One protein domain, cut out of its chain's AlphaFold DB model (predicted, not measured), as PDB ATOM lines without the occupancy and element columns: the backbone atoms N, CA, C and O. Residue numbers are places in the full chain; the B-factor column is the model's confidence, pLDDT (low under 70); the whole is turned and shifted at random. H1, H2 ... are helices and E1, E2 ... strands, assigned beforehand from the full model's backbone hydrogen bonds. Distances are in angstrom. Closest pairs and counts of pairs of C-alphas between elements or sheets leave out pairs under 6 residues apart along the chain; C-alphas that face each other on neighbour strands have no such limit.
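What this domain is: This is residues 2 to 116 of the 285 residues of the protein "DUF4105 domain-containing protein" of Gemmatimonadetes bacterium (UniProt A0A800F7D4). A small helical core, H2 with H8, H7 and H3, lies between two ends: the helical hairpin H4 and H5 with the short H6 at one, and the strand hairpin E3 and E4 at the other. The short sheet of E1 and E2 joins the H4 and H5 end to the core, while H1 packs on residues 33 to 37 of H2, on the side away from H7, and is tied to H2 by a wide loop of residues 11 to 25. The printed part has 115 residues with eight named helices and four named strands, in the order H1 H2 H3 E1 H4 H5 H6 E2 H7 H8 E3 E4. Both sheets have two antiparallel strands, and the class is mostly helix. The whole is only just loose, close to compact, with a radius of gyration of the C-alphas of 16.1 A and spans of 52 by 37 by 23 A.

Where its parts are: In the first sheet, E1 is residues 50 to 54, 10.1 A from first to last C-alpha, beginning at C-alpha 50 (38.057, 66.460, 24.505), and E2 is residues 84 to 86. Between them lie H4, residues 55 to 63 and 12.2 A long, H5, residues 67 to 76 and 14.2 A long, and the short H6, residues 79 to 82. After E2 come H7, residues 87 to 90, H8, residues 94 to 102 and 12.4 A long, and the strands E3, residues 105 to 107, and E4, residues 113 to 115, which ends at C-alpha 115 (34.721, 85.969, 16.391). Before E1 stand H1, residues 2 to 10 and 12.5 A long, beginning at C-alpha 2 (46.667, 83.098, 3.858), then H2, residues 26 to 37, the longest helix at 17.2 A, and H3, residues 41 to 46.

How they stand to each other: E1 and E2 are antiparallel neighbours at 132 degrees, with N 85 and O 53 3.0 A apart, within hydrogen-bond range. H4 touches H6, closest at the C-alphas of Tyr 55 and Gly 81, 4.9 A. H4 and H5 form a helical hairpin and touch at a shallow tilt of 16 degrees, opposite ways, closest at the C-alphas of Thr 63 and Phe 70, 5.0 A. H7 touches H8, closest at the C-alphas of Ala 90 and Thr 96, 6.5 A. H7 and H3 only just touch, with 3 pairs of C-alphas within 8 A, the closest being Leu 46 and Trp 88 at 5.2 A. The hub is H2. With residues 26 to 31 alone it touches H8 at a shallow tilt of 29 degrees, the same way, closest at the C-alphas of Ser 27 and Pro 94, 5.1 A. H2 and H3 touch only at the corner, closest at the C-alphas of Asp 35 and Leu 42, 5.4 A. H1 and H2 form a helical hairpin and touch at a steep tilt of 43 degrees, opposite ways, closest at the C-alphas of Leu 2 and Val 37, 6.3 A. The hairpin E3 and E4 is antiparallel at 142 degrees, with N 106 and O 114 2.9 A apart, within hydrogen-bond range. Among the pairs that are apart are H5 and H8, and H1 and H7. Every O i to N i+4 pair is within hydrogen-bond range in H1, H3, H4, H5 and H8, and 7 of 8 are in H2; H6 and H7 are too short for such a pair.

The domain as a whole: The two C-alphas farthest apart, those of Leu 68 and Asp 110, are 53.5 A from each other. The printed part, residues 2 to 116, has no cut. The link from H1 to H2, 15 residues, is long, and the other links are tight. The mean pLDDT of the printed part is 94.7, and no printed residue is under 70.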
ATOM      1  N   LEU A   2      47.416  84.350   4.089       91.19
ATOM      2  CA  LEU A   2      46.667  83.098   3.858       91.19
ATOM      3  C   LEU A   2      46.584  82.704   2.373       91.19
ATOM      4  O   LEU A   2      46.853  81.556   2.033       91.19
ATOM      5  N   LEU A   3      46.244  83.660   1.498       93.12
ATOM      6  CA  LEU A   3      46.189  83.429   0.051       93.12
ATOM      7  C   LEU A   3      47.552  82.989  -0.498       93.12
ATOM      8  O   LEU A   3      47.620  81.985  -1.192       93.12
ATOM      9  N   ASP A   4      48.628  83.679  -0.115       93.50
ATOM     10  CA  ASP A   4      49.984  83.367  -0.581       93.50
ATOM     11  C   ASP A   4      50.393  81.934  -0.199       93.50
ATOM     12  O   ASP A   4      50.909  81.190  -1.027       93.50
ATOM     13  N   LEU A   5      50.113  81.507   1.039       92.62
ATOM     14  CA  LEU A   5      50.410  80.139   1.475       92.62
ATOM     15  C   LEU A   5      49.559  79.097   0.729       92.62
ATOM     16  O   LEU A   5      50.051  78.019   0.394       92.62
ATOM     17  N   ALA A   6      48.296  79.412   0.434       92.44
ATOM     18  CA  ALA A   6      47.438  78.545  -0.369       92.44
ATOM     19  C   ALA A   6      47.937  78.427  -1.821       92.44
ATOM     20  O   ALA A   6      47.940  77.330  -2.378       92.44
ATOM     21  N   GLU A   7      48.401  79.525  -2.419       94.50
ATOM     22  CA  GLU A   7      48.999  79.536  -3.757       94.50
ATOM     23  C   GLU A   7      50.301  78.731  -3.799       94.50
ATOM     24  O   GLU A   7      50.499  77.949  -4.727       94.50
ATOM     25  N   VAL A   8      51.140  78.835  -2.760       92.75
ATOM     26  CA  VAL A   8      52.343  78.000  -2.612       92.75
ATOM     27  C   VAL A   8      51.975  76.516  -2.557       92.75
ATOM     28  O   VAL A   8      52.579  75.728  -3.283       92.75
ATOM     29  N   ASN A   9      50.966  76.121  -1.772       90.00
ATOM     30  CA  ASN A   9      50.494  74.729  -1.723       90.00
ATOM     31  C   ASN A   9      49.926  74.240  -3.069       90.00
ATOM     32  O   ASN A   9      49.963  73.046  -3.352       90.00
ATOM     33  N   ALA A  10      49.407  75.139  -3.908       92.25
ATOM     34  CA  ALA A  10      48.850  74.797  -5.215       92.25
ATOM     35  C   ALA A  10      49.911  74.619  -6.320       92.25
ATOM     36  O   ALA A  10      49.579  74.135  -7.411       92.25
ATOM     37  N   LEU A  11      51.170  74.997  -6.061       95.50
ATOM     38  CA  LEU A  11      52.261  74.841  -7.020       95.50
ATOM     39  C   LEU A  11      52.473  73.362  -7.402       95.50
ATOM     40  O   LEU A  11      52.266  72.476  -6.567       95.50
ATOM     41  N   PRO A  12      52.898  73.070  -8.649       96.12
ATOM     42  CA  PRO A  12      53.150  71.708  -9.118       96.12
ATOM     43  C   PRO A  12      53.996  70.842  -8.187       96.12
ATOM     44  O   PRO A  12      53.715  69.658  -8.048       96.12
ATOM     45  N   GLU A  13      54.997  71.440  -7.560       94.06
ATOM     46  CA  GLU A  13      55.938  70.815  -6.640       94.06
ATOM     47  C   GLU A  13      55.369  70.549  -5.235       94.06
ATOM     48  O   GLU A  13      55.930  69.723  -4.521       94.06
ATOM     49  N   ASN A  14      54.267  71.206  -4.848       91.62
ATOM     50  CA  ASN A  14      53.712  71.165  -3.486       91.62
ATOM     51  C   ASN A  14      52.307  70.543  -3.400       91.62
ATOM     52  O   ASN A  14      51.874  70.164  -2.313       91.62
ATOM     53  N   ARG A  15      51.581  70.447  -4.523       89.88
ATOM     54  CA  ARG A  15      50.183  69.978  -4.531       89.88
ATOM     55  C   ARG A  15      50.017  68.482  -4.283       89.88
ATOM     56  O   ARG A  15      48.944  68.062  -3.851       89.88
ATOM     57  N   ASP A  16      51.050  67.699  -4.575       92.25
ATOM     58  CA  ASP A  16      51.060  66.261  -4.341       92.25
ATOM     59  C   ASP A  16      51.661  65.990  -2.960       92.25
ATOM     60  O   ASP A  16      52.789  66.382  -2.663       92.25
ATOM     61  N   TYR A  17      50.904  65.308  -2.106       90.31
ATOM     62  CA  TYR A  17      51.324  64.967  -0.751       90.31
ATOM     63  C   TYR A  17      50.876  63.555  -0.384       90.31
ATOM     64  O   TYR A  17      49.977  62.977  -1.001       90.31
ATOM     65  N   PHE A  18      51.524  62.984   0.631       90.50
ATOM     66  CA  PHE A  18      51.111  61.704   1.187       90.50
ATOM     67  C   PHE A  18      49.803  61.893   1.956       90.50
ATOM     68  O   PHE A  18      49.790  62.451   3.047       90.50
ATOM     69  N   TYR A  19      48.699  61.457   1.356       92.94
ATOM     70  CA  TYR A  19      47.380  61.620   1.946       92.94
ATOM     71  C   TYR A  19      47.187  60.657   3.122       92.94
ATOM     72  O   TYR A  19      47.120  59.439   2.933       92.94
ATOM     73  N   ASP A  20      47.026  61.210   4.321       94.62
ATOM     74  CA  ASP A  20      46.608  60.473   5.507       94.62
ATOM     75  C   ASP A  20      45.162  60.835   5.838       94.62
ATOM     76  O   ASP A  20      44.836  61.975   6.161       94.62
ATOM     77  N   TYR A  21      44.281  59.836   5.813       91.81
ATOM     78  CA  TYR A  21      42.850  60.049   6.010       91.81
ATOM     79  C   TYR A  21      42.497  60.795   7.310       91.81
ATOM     80  O   TYR A  21      41.512  61.533   7.329       91.81
ATOM     81  N   PHE A  22      43.275  60.627   8.380       96.00
ATOM     82  CA  PHE A  22      42.990  61.203   9.695       96.00
ATOM     83  C   PHE A  22      43.876  62.397  10.046       96.00
ATOM     84  O   PHE A  22      43.427  63.294  10.760       96.00
ATOM     85  N   LEU A  23      45.134  62.392   9.606       95.88
ATOM     86  CA  LEU A  23      46.129  63.379  10.028       95.88
ATOM     87  C   LEU A  23      46.392  64.441   8.962       95.88
ATOM     88  O   LEU A  23      46.637  65.596   9.304       95.88
ATOM     89  N   ASP A  24      46.304  64.071   7.689       95.38
ATOM     90  CA  ASP A  24      46.737  64.899   6.572       95.38
ATOM     91  C   ASP A  24      45.804  64.734   5.365       95.38
ATOM     92  O   ASP A  24      46.060  63.976   4.427       95.38
ATOM     93  N   ASN A  25      44.676  65.434   5.435       95.69
ATOM     94  CA  ASN A  25      43.612  65.408   4.455       95.69
ATOM     95  C   ASN A  25      43.164  66.831   4.086       95.69
ATOM     96  O   ASN A  25      43.635  67.827   4.633       95.69
ATOM     97  N   CYS A  26      42.193  66.943   3.179       93.38
ATOM     98  CA  CYS A  26      41.700  68.238   2.702       93.38
ATOM     99  C   CYS A  26      41.220  69.172   3.828       93.38
ATOM    100  O   CYS A  26      41.355  70.384   3.714       93.38
ATOM    101  N   SER A  27      40.648  68.620   4.898       97.25
ATOM    102  CA  SER A  27      40.172  69.382   6.052       97.25
ATOM    103  C   SER A  27      41.324  69.787   6.971       97.25
ATOM    104  O   SER A  27      41.430  70.956   7.339       97.25
ATOM    105  N   THR A  28      42.229  68.860   7.309       97.31
ATOM    106  CA  THR A  28      43.364  69.179   8.187       97.31
ATOM    107  C   THR A  28      44.341  70.146   7.529       97.31
ATOM    108  O   THR A  28      44.806  71.056   8.195       97.31
ATOM    109  N   ARG A  29      44.552  70.068   6.211       95.12
ATOM    110  CA  ARG A  29      45.358  71.053   5.470       95.12
ATOM    111  C   ARG A  29      44.800  72.469   5.570       95.12
ATOM    112  O   ARG A  29      45.562  73.409   5.761       95.12
ATOM    113  N   VAL A  30      43.478  72.629   5.464       95.69
ATOM    114  CA  VAL A  30      42.826  73.939   5.639       95.69
ATOM    115  C   VAL A  30      42.933  74.400   7.091       95.69
ATOM    116  O   VAL A  30      43.291  75.549   7.331       95.69
ATOM    117  N   ARG A  31      42.672  73.506   8.055       97.31
ATOM    118  CA  ARG A  31      42.832  73.775   9.493       97.31
ATOM    119  C   ARG A  31      44.241  74.270   9.819       97.31
ATOM    120  O   ARG A  31      44.380  75.305  10.459       97.31
ATOM    121  N   ASP A  32      45.260  73.544   9.374       97.00
ATOM    122  CA  ASP A  32      46.660  73.807   9.708       97.00
ATOM    123  C   ASP A  32      47.138  75.114   9.063       97.00
ATOM    124  O   ASP A  32      47.855  75.885   9.691       97.00
ATOM    125  N   LEU A  33      46.677  75.416   7.843       96.12
ATOM    126  CA  LEU A  33      46.961  76.691   7.185       96.12
ATOM    127  C   LEU A  33      46.326  77.880   7.920       96.12
ATOM    128  O   LEU A  33      46.951  78.931   8.046       96.12
ATOM    129  N   LEU A  34      45.085  77.721   8.395       96.38
ATOM    130  CA  LEU A  34      44.399  78.741   9.192       96.38
ATOM    131  C   LEU A  34      45.110  78.972  10.524       96.38
ATOM    132  O   LEU A  34      45.345  80.113  10.900       96.38
ATOM    133  N   ASP A  35      45.487  77.906  11.219       97.19
ATOM    134  CA  ASP A  35      46.204  78.008  12.489       97.19
ATOM    135  C   ASP A  35      47.589  78.643  12.317       97.19
ATOM    136  O   ASP A  35      47.978  79.494  13.112       97.19
ATOM    137  N   GLN A  36      48.287  78.329  11.221       96.19
ATOM    138  CA  GLN A  36      49.567  78.949  10.887       96.19
ATOM    139  C   GLN A  36      49.453  80.468  10.710       96.19
ATOM    140  O   GLN A  36      50.347  81.192  11.135       96.19
ATOM    141  N   VAL A  37      48.383  80.970  10.081       95.06
ATOM    142  CA  VAL A  37      48.195  82.424   9.911       95.06
ATOM    143  C   VAL A  37      47.635  83.124  11.145       95.06
ATOM    144  O   VAL A  37      47.644  84.352  11.194       95.06
ATOM    145  N   LEU A  38      47.136  82.349  12.104       94.25
ATOM    146  CA  LEU A  38      46.629  82.805  13.395       94.25
ATOM    147  C   LEU A  38      47.636  82.548  14.524       94.25
ATOM    148  O   LEU A  38      47.252  82.545  15.692       94.25
ATOM    149  N   ASP A  39      48.903  82.301  14.179       94.38
ATOM    150  CA  ASP A  39      50.008  82.081  15.115       94.38
ATOM    151  C   ASP A  39      49.715  81.005  16.187       94.38
ATOM    152  O   ASP A  39      50.146  81.113  17.334       94.38
ATOM    153  N   GLY A  40      48.991  79.942  15.816       95.94
ATOM    154  CA  GLY A  40      48.691  78.806  16.698       95.94
ATOM    155  C   GLY A  40      47.443  78.956  17.577       95.94
ATOM    156  O   GLY A  40      47.159  78.073  18.394       95.94
ATOM    157  N   ALA A  41      46.689  80.052  17.442       95.19
ATOM    158  CA  ALA A  41      45.548  80.347  18.313       95.19
ATOM    159  C   ALA A  41      44.431  79.284  18.253       95.19
ATOM    160  O   ALA A  41      43.761  79.026  19.258       95.19
ATOM    161  N   LEU A  42      44.223  78.632  17.100       96.94
ATOM    162  CA  LEU A  42      43.196  77.594  16.975       96.94
ATOM    163  C   LEU A  42      43.623  76.316  17.691       96.94
ATOM    164  O   LEU A  42      42.812  75.707  18.396       96.94
ATOM    165  N   LEU A  43      44.881  75.906  17.532       97.81
ATOM    166  CA  LEU A  43      45.421  74.749  18.234       97.81
ATOM    167  C   LEU A  43      45.399  74.968  19.751       97.81
ATOM    168  O   LEU A  43      45.017  74.055  20.484       97.81
ATOM    169  N   GLU A  44      45.740  76.165  20.227       96.44
ATOM    170  CA  GLU A  44      45.667  76.511  21.650       96.44
ATOM    171  C   GLU A  44      44.236  76.370  22.196       96.44
ATOM    172  O   GLU A  44      44.011  75.721  23.223       96.44
ATOM    173  N   GLN A  45      43.247  76.904  21.475       95.31
ATOM    174  CA  GLN A  45      41.853  76.910  21.917       95.31
ATOM    175  C   GLN A  45      41.169  75.533  21.817       95.31
ATOM    176  O   GLN A  45      40.310  75.205  22.645       95.31
ATOM    177  N   LEU A  46      41.495  74.741  20.790       97.25
ATOM    178  CA  LEU A  46      40.751  73.532  20.406       97.25
ATOM    179  C   LEU A  46      41.529  72.229  20.652       97.25
ATOM    180  O   LEU A  46      40.929  71.152  20.686       97.25
ATOM    181  N   GLY A  47      42.848  72.308  20.842       96.88
ATOM    182  CA  GLY A  47      43.746  71.158  20.977       96.88
ATOM    183  C   GLY A  47      43.538  70.337  22.244       96.88
ATOM    184  O   GLY A  47      43.767  69.129  22.224       96.88
ATOM    185  N   THR A  48      43.058  70.967  23.319       94.69
ATOM    186  CA  THR A  48      42.798  70.333  24.627       94.69
ATOM    187  C   THR A  48      41.320  70.019  24.871       94.69
ATOM    188  O   THR A  48      40.970  69.424  25.891       94.69
ATOM    189  N   ARG A  49      40.429  70.405  23.948       96.12
ATOM    190  CA  ARG A  49      38.990  70.147  24.071       96.12
ATOM    191  C   ARG A  49      38.697  68.695  23.709       96.12
ATOM    192  O   ARG A  49      38.685  68.345  22.536       96.12
ATOM    193  N   GLU A  50      38.449  67.858  24.705       95.25
ATOM    194  CA  GLU A  50      38.057  66.460  24.505       95.25
ATOM    195  C   GLU A  50      36.675  66.349  23.842       95.25
ATOM    196  O   GLU A  50      35.731  67.041  24.230       95.25
ATOM    197  N   THR A  51      36.526  65.446  22.869       94.44
ATOM    198  CA  THR A  51      35.228  65.187  22.216       94.44
ATOM    199  C   THR A  51      34.492  63.986  22.806       94.44
ATOM    200  O   THR A  51      33.304  63.799  22.546       94.44
ATOM    201  N   GLY A  52      35.198  63.122  23.546       94.00
ATOM    202  CA  GLY A  52      34.693  61.800  23.927       94.00
ATOM    203  C   GLY A  52      34.506  60.845  22.738       94.00
ATOM    204  O   GLY A  52      33.855  59.810  22.880       94.00
ATOM    205  N   THR A  53      35.049  61.177  21.563       95.44
ATOM    206  CA  THR A  53      34.994  60.357  20.344       95.44
ATOM    207  C   THR A  53      36.386  59.864  19.949       95.44
ATOM    208  O   THR A  53      37.395  60.271  20.520       95.44
ATOM    209  N   SER A  54      36.441  58.956  18.976       96.12
ATOM    210  CA  SER A  54      37.675  58.478  18.350       96.12
ATOM    211  C   SER A  54      37.584  58.575  16.829       96.12
ATOM    212  O   SER A  54      36.501  58.780  16.266       96.12
ATOM    213  N   TYR A  55      38.700  58.345  16.140       96.62
ATOM    214  CA  TYR A  55      38.706  58.209  14.685       96.62
ATOM    215  C   TYR A  55      37.693  57.161  14.203       96.62
ATOM    216  O   TYR A  55      36.908  57.450  13.300       96.62
ATOM    217  N   ARG A  56      37.603  55.997  14.865       96.06
ATOM    218  CA  ARG A  56      36.606  54.963  14.548       96.06
ATOM    219  C   ARG A  56      35.174  55.460  14.724       96.06
ATOM    220  O   ARG A  56      34.333  55.144  13.885       96.06
ATOM    221  N   THR A  57      34.875  56.225  15.777       95.75
ATOM    222  CA  THR A  57      33.531  56.794  15.981       95.75
ATOM    223  C   THR A  57      33.108  57.630  14.775       95.75
ATOM    224  O   THR A  57      31.993  57.475  14.270       95.75
ATOM    225  N   HIS A  58      34.011  58.479  14.278       96.81
ATOM    226  CA  HIS A  58      33.764  59.302  13.099       96.81
ATOM    227  C   HIS A  58      33.698  58.475  11.810       96.81
ATOM    228  O   HIS A  58      32.789  58.695  11.014       96.81
ATOM    229  N   THR A  59      34.578  57.487  11.625       96.25
ATOM    230  CA  THR A  59      34.509  56.563  10.483       96.25
ATOM    231  C   THR A  59      33.148  55.875  10.433       96.25
ATOM    232  O   THR A  59      32.437  56.019   9.445       96.25
ATOM    233  N   ARG A  60      32.730  55.220  11.525       96.38
ATOM    234  CA  ARG A  60      31.461  54.485  11.609       96.38
ATOM    235  C   ARG A  60      30.258  55.362  11.269       96.38
ATOM    236  O   ARG A  60      29.476  54.989  10.400       96.38
ATOM    237  N   ARG A  61      30.123  56.530  11.910       95.88
ATOM    238  CA  ARG A  61      28.934  57.388  11.734       95.88
ATOM    239  C   ARG A  61      28.841  57.972  10.322       95.88
ATOM    240  O   ARG A  61      27.748  58.205   9.827       95.88
ATOM    241  N   LEU A  62      29.983  58.214   9.671       95.31
ATOM    242  CA  LEU A  62      30.030  58.803   8.330       95.31
ATOM    243  C   LEU A  62      29.882  57.759   7.218       95.31
ATOM    244  O   LEU A  62      29.458  58.105   6.117       95.31
ATOM    245  N   THR A  63      30.208  56.493   7.487       95.31
ATOM    246  CA  THR A  63      30.155  55.415   6.486       95.31
ATOM    247  C   THR A  63      28.921  54.532   6.615       95.31
ATOM    248  O   THR A  63      28.692  53.699   5.749       95.31
ATOM    249  N   GLU A  64      28.117  54.699   7.667       92.25
ATOM    250  CA  GLU A  64      26.930  53.881   7.958       92.25
ATOM    251  C   GLU A  64      25.912  53.811   6.805       92.25
ATOM    252  O   GLU A  64      25.212  52.810   6.650       92.25
ATOM    253  N   VAL A  65      25.876  54.835   5.949       90.88
ATOM    254  CA  VAL A  65      25.020  54.883   4.752       90.88
ATOM    255  C   VAL A  65      25.340  53.797   3.717       90.88
ATOM    256  O   VAL A  65      24.471  53.451   2.919       90.88
ATOM    257  N   ASP A  66      26.561  53.255   3.722       94.19
ATOM    258  CA  ASP A  66      26.981  52.147   2.865       94.19
ATOM    259  C   ASP A  66      27.464  50.975   3.737       94.19
ATOM    260  O   ASP A  66      28.572  51.011   4.282       94.19
ATOM    261  N   PRO A  67      26.665  49.898   3.858       94.19
ATOM    262  CA  PRO A  67      27.007  48.776   4.722       94.19
ATOM    263  C   PRO A  67      28.297  48.040   4.387       94.19
ATOM    264  O   PRO A  67      28.917  47.473   5.291       94.19
ATOM    265  N   LEU A  68      28.706  48.024   3.118       95.25
ATOM    266  CA  LEU A  68      29.935  47.351   2.711       95.25
ATOM    267  C   LEU A  68      31.148  48.204   3.068       95.25
ATOM    268  O   LEU A  68      32.120  47.680   3.612       95.25
ATOM    269  N   VAL A  69      31.069  49.515   2.823       96.06
ATOM    270  CA  VAL A  69      32.124  50.461   3.210       96.06
ATOM    271  C   VAL A  69      32.257  50.519   4.730       96.06
ATOM    272  O   VAL A  69      33.372  50.423   5.239       96.06
ATOM    273  N   PHE A  70      31.138  50.586   5.457       95.56
ATOM    274  CA  PHE A  70      31.122  50.523   6.918       95.56
ATOM    275  C   PHE A  70      31.823  49.265   7.434       95.56
ATOM    276  O   PHE A  70      32.770  49.367   8.210       95.56
ATOM    277  N   ALA A  71      31.401  48.079   6.980       95.12
ATOM    278  CA  ALA A  71      31.965  46.819   7.457       95.12
ATOM    279  C   ALA A  71      33.457  46.691   7.109       95.12
ATOM    280  O   ALA A  71      34.251  46.246   7.938       95.12
ATOM    281  N   GLY A  72      33.849  47.105   5.899       95.12
ATOM    282  CA  GLY A  72      35.238  47.075   5.451       95.12
ATOM    283  C   GLY A  72      36.140  47.997   6.268       95.12
ATOM    284  O   GLY A  72      37.185  47.565   6.751       95.12
ATOM    285  N   LEU A  73      35.733  49.249   6.479       95.69
ATOM    286  CA  LEU A  73      36.518  50.198   7.269       95.69
ATOM    287  C   LEU A  73      36.540  49.829   8.754       95.69
ATOM    288  O   LEU A  73      37.585  49.963   9.388       95.69
ATOM    289  N   ASP A  74      35.443  49.298   9.301       95.06
ATOM    290  CA  ASP A  74      35.418  48.836  10.690       95.06
ATOM    291  C   ASP A  74      36.383  47.664  10.923       95.06
ATOM    292  O   ASP A  74      37.037  47.583  11.963       95.06
ATOM    293  N   VAL A  75      36.542  46.790   9.926       95.88
ATOM    294  CA  VAL A  75      37.576  45.751   9.932       95.88
ATOM    295  C   VAL A  75      38.982  46.347   9.876       95.88
ATOM    296  O   VAL A  75      39.847  45.871  10.610       95.88
ATOM    297  N   LEU A  76      39.227  47.327   9.000       94.56
ATOM    298  CA  LEU A  76      40.569  47.836   8.689       94.56
ATOM    299  C   LEU A  76      41.152  48.740   9.774       94.56
ATOM    300  O   LEU A  76      42.350  48.658  10.046       94.56
ATOM    301  N   VAL A  77      40.335  49.587  10.399       95.12
ATOM    302  CA  VAL A  77      40.797  50.456  11.487       95.12
ATOM    303  C   VAL A  77      41.227  49.577  12.665       95.12
ATOM    304  O   VAL A  77      40.484  48.697  13.097       95.12
ATOM    305  N   GLY A  78      42.437  49.791  13.178       94.94
ATOM    306  CA  GLY A  78      42.997  49.087  14.333       94.94
ATOM    307  C   GLY A  78      42.761  49.821  15.654       94.94
ATOM    308  O   GLY A  78      42.063  50.834  15.707       94.94
ATOM    309  N   SER A  79      43.381  49.339  16.735       93.25
ATOM    310  CA  SER A  79      43.280  49.958  18.073       93.25
ATOM    311  C   SER A  79      43.729  51.423  18.122       93.25
ATOM    312  O   SER A  79      43.237  52.190  18.948       93.25
ATOM    313  N   LEU A  80      44.637  51.849  17.236       92.31
ATOM    314  CA  LEU A  80      45.087  53.243  17.190       92.31
ATOM    315  C   LEU A  80      43.974  54.209  16.760       92.31
ATOM    316  O   LEU A  80      43.950  55.343  17.236       92.31
ATOM    317  N   GLY A  81      43.023  53.748  15.943       94.19
ATOM    318  CA  GLY A  81      41.836  54.521  15.575       94.19
ATOM    319  C   GLY A  81      40.771  54.597  16.675       94.19
ATOM    320  O   GLY A  81      39.820  55.360  16.540       94.19
ATOM    321  N   ASP A  82      40.919  53.842  17.766       94.75
ATOM    322  CA  ASP A  82      40.001  53.861  18.912       94.75
ATOM    323  C   ASP A  82      40.461  54.768  20.056       94.75
ATOM    324  O   ASP A  82      39.777  54.877  21.073       94.75
ATOM    325  N   ARG A  83      41.606  55.440  19.903       92.31
ATOM    326  CA  ARG A  83      42.078  56.409  20.894       92.31
ATOM    327  C   ARG A  83      41.138  57.621  20.952       92.31
ATOM    328  O   ARG A  83      40.673  58.047  19.892       92.31
ATOM    329  N   PRO A  84      40.884  58.181  22.149       95.12
ATOM    330  CA  PRO A  84      40.211  59.467  22.273       95.12
ATOM    331  C   PRO A  84      40.936  60.537  21.460       95.12
ATOM    332  O   PRO A  84      42.170  60.526  21.394       95.12
ATOM    333  N   ILE A  85      40.165  61.421  20.836       96.94
ATOM    334  CA  ILE A  85      40.690  62.536  20.053       96.94
ATOM    335  C   ILE A  85      40.164  63.869  20.589       96.94
ATOM    336  O   ILE A  85      39.033  63.958  21.067       96.94
ATOM    337  N   SER A  86      40.974  64.920  20.488       98.12
ATOM    338  CA  SER A  86      40.519  66.282  20.769       98.12
ATOM    339  C   SER A  86      39.693  66.851  19.615       98.12
ATOM    340  O   SER A  86      39.658  66.297  18.512       98.12
ATOM    341  N   LEU A  87      39.046  67.996  19.837       98.00
ATOM    342  CA  LEU A  87      38.284  68.696  18.810       98.00
ATOM    343  C   LEU A  87      39.192  69.073  17.637       98.00
ATOM    344  O   LEU A  87      38.819  68.829  16.494       98.00
ATOM    345  N   TRP A  88      40.413  69.540  17.916       98.31
ATOM    346  CA  TRP A  88      41.438  69.772  16.897       98.31
ATOM    347  C   TRP A  88      41.666  68.554  15.997       98.31
ATOM    348  O   TRP A  88      41.664  68.660  14.770       98.31
ATOM    349  N   GLN A  89      41.836  67.373  16.590       98.19
ATOM    350  CA  GLN A  89      42.034  66.136  15.837       98.19
ATOM    351  C   GLN A  89      40.766  65.722  15.080       98.19
ATOM    352  O   GLN A  89      40.868  65.278  13.939       98.19
ATOM    353  N   ALA A  90      39.579  65.919  15.661       97.94
ATOM    354  CA  ALA A  90      38.292  65.623  15.030       97.94
ATOM    355  C   ALA A  90      37.987  66.514  13.807       97.94
ATOM    356  O   ALA A  90      37.193  66.120  12.949       97.94
ATOM    357  N   MET A  91      38.660  67.662  13.662       98.19
ATOM    358  CA  MET A  91      38.575  68.539  12.483       98.19
ATOM    359  C   MET A  91      39.164  67.914  11.204       98.19
ATOM    360  O   MET A  91      39.117  68.543  10.150       98.19
ATOM    361  N   PHE A  92      39.645  66.664  11.238       97.75
ATOM    362  CA  PHE A  92      39.826  65.861  10.021       97.75
ATOM    363  C   PHE A  92      38.502  65.639   9.269       97.75
ATOM    364  O   PHE A  92      38.508  65.417   8.058       97.75
ATOM    365  N   VAL A  93      37.366  65.722   9.975       97.25
ATOM    366  CA  VAL A  93      36.027  65.760   9.386       97.25
ATOM    367  C   VAL A  93      35.692  67.209   9.018       97.25
ATOM    368  O   VAL A  93      35.615  68.051   9.916       97.25
ATOM    369  N   PRO A  94      35.400  67.525   7.742       95.50
ATOM    370  CA  PRO A  94      35.230  68.919   7.337       95.50
ATOM    371  C   PRO A  94      34.029  69.623   7.983       95.50
ATOM    372  O   PRO A  94      34.032  70.841   8.133       95.50
ATOM    373  N   MET A  95      33.008  68.880   8.419       94.88
ATOM    374  CA  MET A  95      31.837  69.452   9.095       94.88
ATOM    375  C   MET A  95      32.228  69.876  10.509       94.88
ATOM    376  O   MET A  95      31.853  70.951  10.957       94.88
ATOM    377  N   THR A  96      33.070  69.071  11.163       96.88
ATOM    378  CA  THR A  96      33.649  69.391  12.467       96.88
ATOM    379  C   THR A  96      34.599  70.585  12.374       96.88
ATOM    380  O   THR A  96      34.550  71.437  13.248       96.88
ATOM    381  N   LEU A  97      35.391  70.705  11.297       97.94
ATOM    382  CA  LEU A  97      36.164  71.922  11.010       97.94
ATOM    383  C   LEU A  97      35.258  73.155  10.911       97.94
ATOM    384  O   LEU A  97      35.480  74.120  11.632       97.94
ATOM    385  N   ARG A  98      34.227  73.114  10.057       96.44
ATOM    386  CA  ARG A  98      33.269  74.222   9.892       96.44
ATOM    387  C   ARG A  98      32.671  74.648  11.232       96.44
ATOM    388  O   ARG A  98      32.696  75.828  11.559       96.44
ATOM    389  N   ASP A  99      32.129  73.694  11.986       96.19
ATOM    390  CA  ASP A  99      31.428  73.995  13.234       96.19
ATOM    391  C   ASP A  99      32.395  74.481  14.325       96.19
ATOM    392  O   ASP A  99      32.058  75.400  15.061       96.19
ATOM    393  N   ALA A 100      33.622  73.954  14.386       97.06
ATOM    394  CA  ALA A 100      34.637  74.455  15.313       97.06
ATOM    395  C   ALA A 100      35.084  75.887  14.975       97.06
ATOM    396  O   ALA A 100      35.282  76.686  15.884       97.06
ATOM    397  N   LEU A 101      35.216  76.229  13.686       97.56
ATOM    398  CA  LEU A 101      35.566  77.588  13.261       97.56
ATOM    399  C   LEU A 101      34.441  78.593  13.531       97.56
ATOM    400  O   LEU A 101      34.742  79.731  13.880       97.56
ATOM    401  N   ARG A 102      33.169  78.183  13.402       97.31
ATOM    402  CA  ARG A 102      32.001  79.022  13.734       97.31
ATOM    403  C   ARG A 102      32.087  79.577  15.155       97.31
ATOM    404  O   ARG A 102      31.756  80.737  15.375       97.31
ATOM    405  N   ASP A 103      32.547  78.748  16.087       95.12
ATOM    406  CA  ASP A 103      32.619  79.083  17.509       95.12
ATOM    407  C   ASP A 103      34.006  79.605  17.937       95.12
ATOM    408  O   ASP A 103      34.206  79.931  19.110       95.12
ATOM    409  N   ALA A 104      34.975  79.666  17.016       96.00
ATOM    410  CA  ALA A 104      36.334  80.099  17.311       96.00
ATOM    411  C   ALA A 104      36.445  81.628  17.409       96.00
ATOM    412  O   ALA A 104      35.778  82.383  16.694       96.00
ATOM    413  N   THR A 105      37.351  82.085  18.268       95.38
ATOM    414  CA  THR A 105      37.679  83.504  18.459       95.38
ATOM    415  C   THR A 105      39.158  83.752  18.196       95.38
ATOM    416  O   THR A 105      39.982  82.849  18.317       95.38
ATOM    417  N   VAL A 106      39.492  84.983  17.817       92.81
ATOM    418  CA  VAL A 106      40.869  85.440  17.601       92.81
ATOM    419  C   VAL A 106      41.094  86.773  18.295       92.81
ATOM    420  O   VAL A 106      40.181  87.593  18.405       92.81
ATOM    421  N   THR A 107      42.315  86.999  18.767       91.00
ATOM    422  CA  THR A 107      42.709  88.277  19.358       91.00
ATOM    423  C   THR A 107      43.067  89.261  18.250       91.00
ATOM    424  O   THR A 107      43.974  89.027  17.454       91.00
ATOM    425  N   HIS A 108      42.339  90.369  18.184       84.06
ATOM    426  CA  HIS A 108      42.597  91.445  17.241       84.06
ATOM    427  C   HIS A 108      43.801  92.299  17.695       84.06
ATOM    428  O   HIS A 108      44.266  92.195  18.829       84.06
ATOM    429  N   ALA A 109      44.339  93.151  16.814       81.69
ATOM    430  CA  ALA A 109      45.568  93.920  17.072       81.69
ATOM    431  C   ALA A 109      45.474  94.896  18.267       81.69
ATOM    432  O   ALA A 109      46.490  95.339  18.797       81.69
ATOM    433  N   ASP A 110      44.256  95.233  18.685       87.00
ATOM    434  CA  ASP A 110      43.932  96.042  19.865       87.00
ATOM    435  C   ASP A 110      43.794  95.213  21.158       87.00
ATOM    436  O   ASP A 110      43.527  95.773  22.221       87.00
ATOM    437  N   GLY A 111      44.002  93.894  21.088       86.50
ATOM    438  CA  GLY A 111      43.920  92.962  22.212       86.50
ATOM    439  C   GLY A 111      42.511  92.443  22.509       86.50
ATOM    440  O   GLY A 111      42.340  91.704  23.476       86.50
ATOM    441  N   LEU A 112      41.500  92.812  21.716       91.31
ATOM    442  CA  LEU A 112      40.126  92.345  21.911       91.31
ATOM    443  C   LEU A 112      39.915  90.971  21.269       91.31
ATOM    444  O   LEU A 112      40.308  90.746  20.125       91.31
ATOM    445  N   GLU A 113      39.247  90.061  21.978       92.88
ATOM    446  CA  GLU A 113      38.760  88.822  21.370       92.88
ATOM    447  C   GLU A 113      37.547  89.107  20.485       92.88
ATOM    448  O   GLU A 113      36.545  89.675  20.930       92.88
ATOM    449  N   VAL A 114      37.631  88.684  19.228       94.44
ATOM    450  CA  VAL A 114      36.555  88.803  18.245       94.44
ATOM    451  C   VAL A 114      36.259  87.441  17.611       94.44
ATOM    452  O   VAL A 114      37.151  86.591  17.550       94.44
ATOM    453  N   PRO A 115      35.029  87.191  17.130       95.75
ATOM    454  CA  PRO A 115      34.721  85.969  16.391       95.75
ATOM    455  C   PRO A 115      35.599  85.832  15.143       95.75
ATOM    456  O   PRO A 115      35.749  86.792  14.386       95.75
ATOM    457  N   LEU A 116      36.138  84.634  14.902       95.38
ATOM    458  CA  LEU A 116      36.879  84.340  13.673       95.38
ATOM    459  C   LEU A 116      35.949  84.358  12.451       95.38
ATOM    460  O   LEU A 116      36.306  84.862  11.387       95.38
TER     461      LEU A 116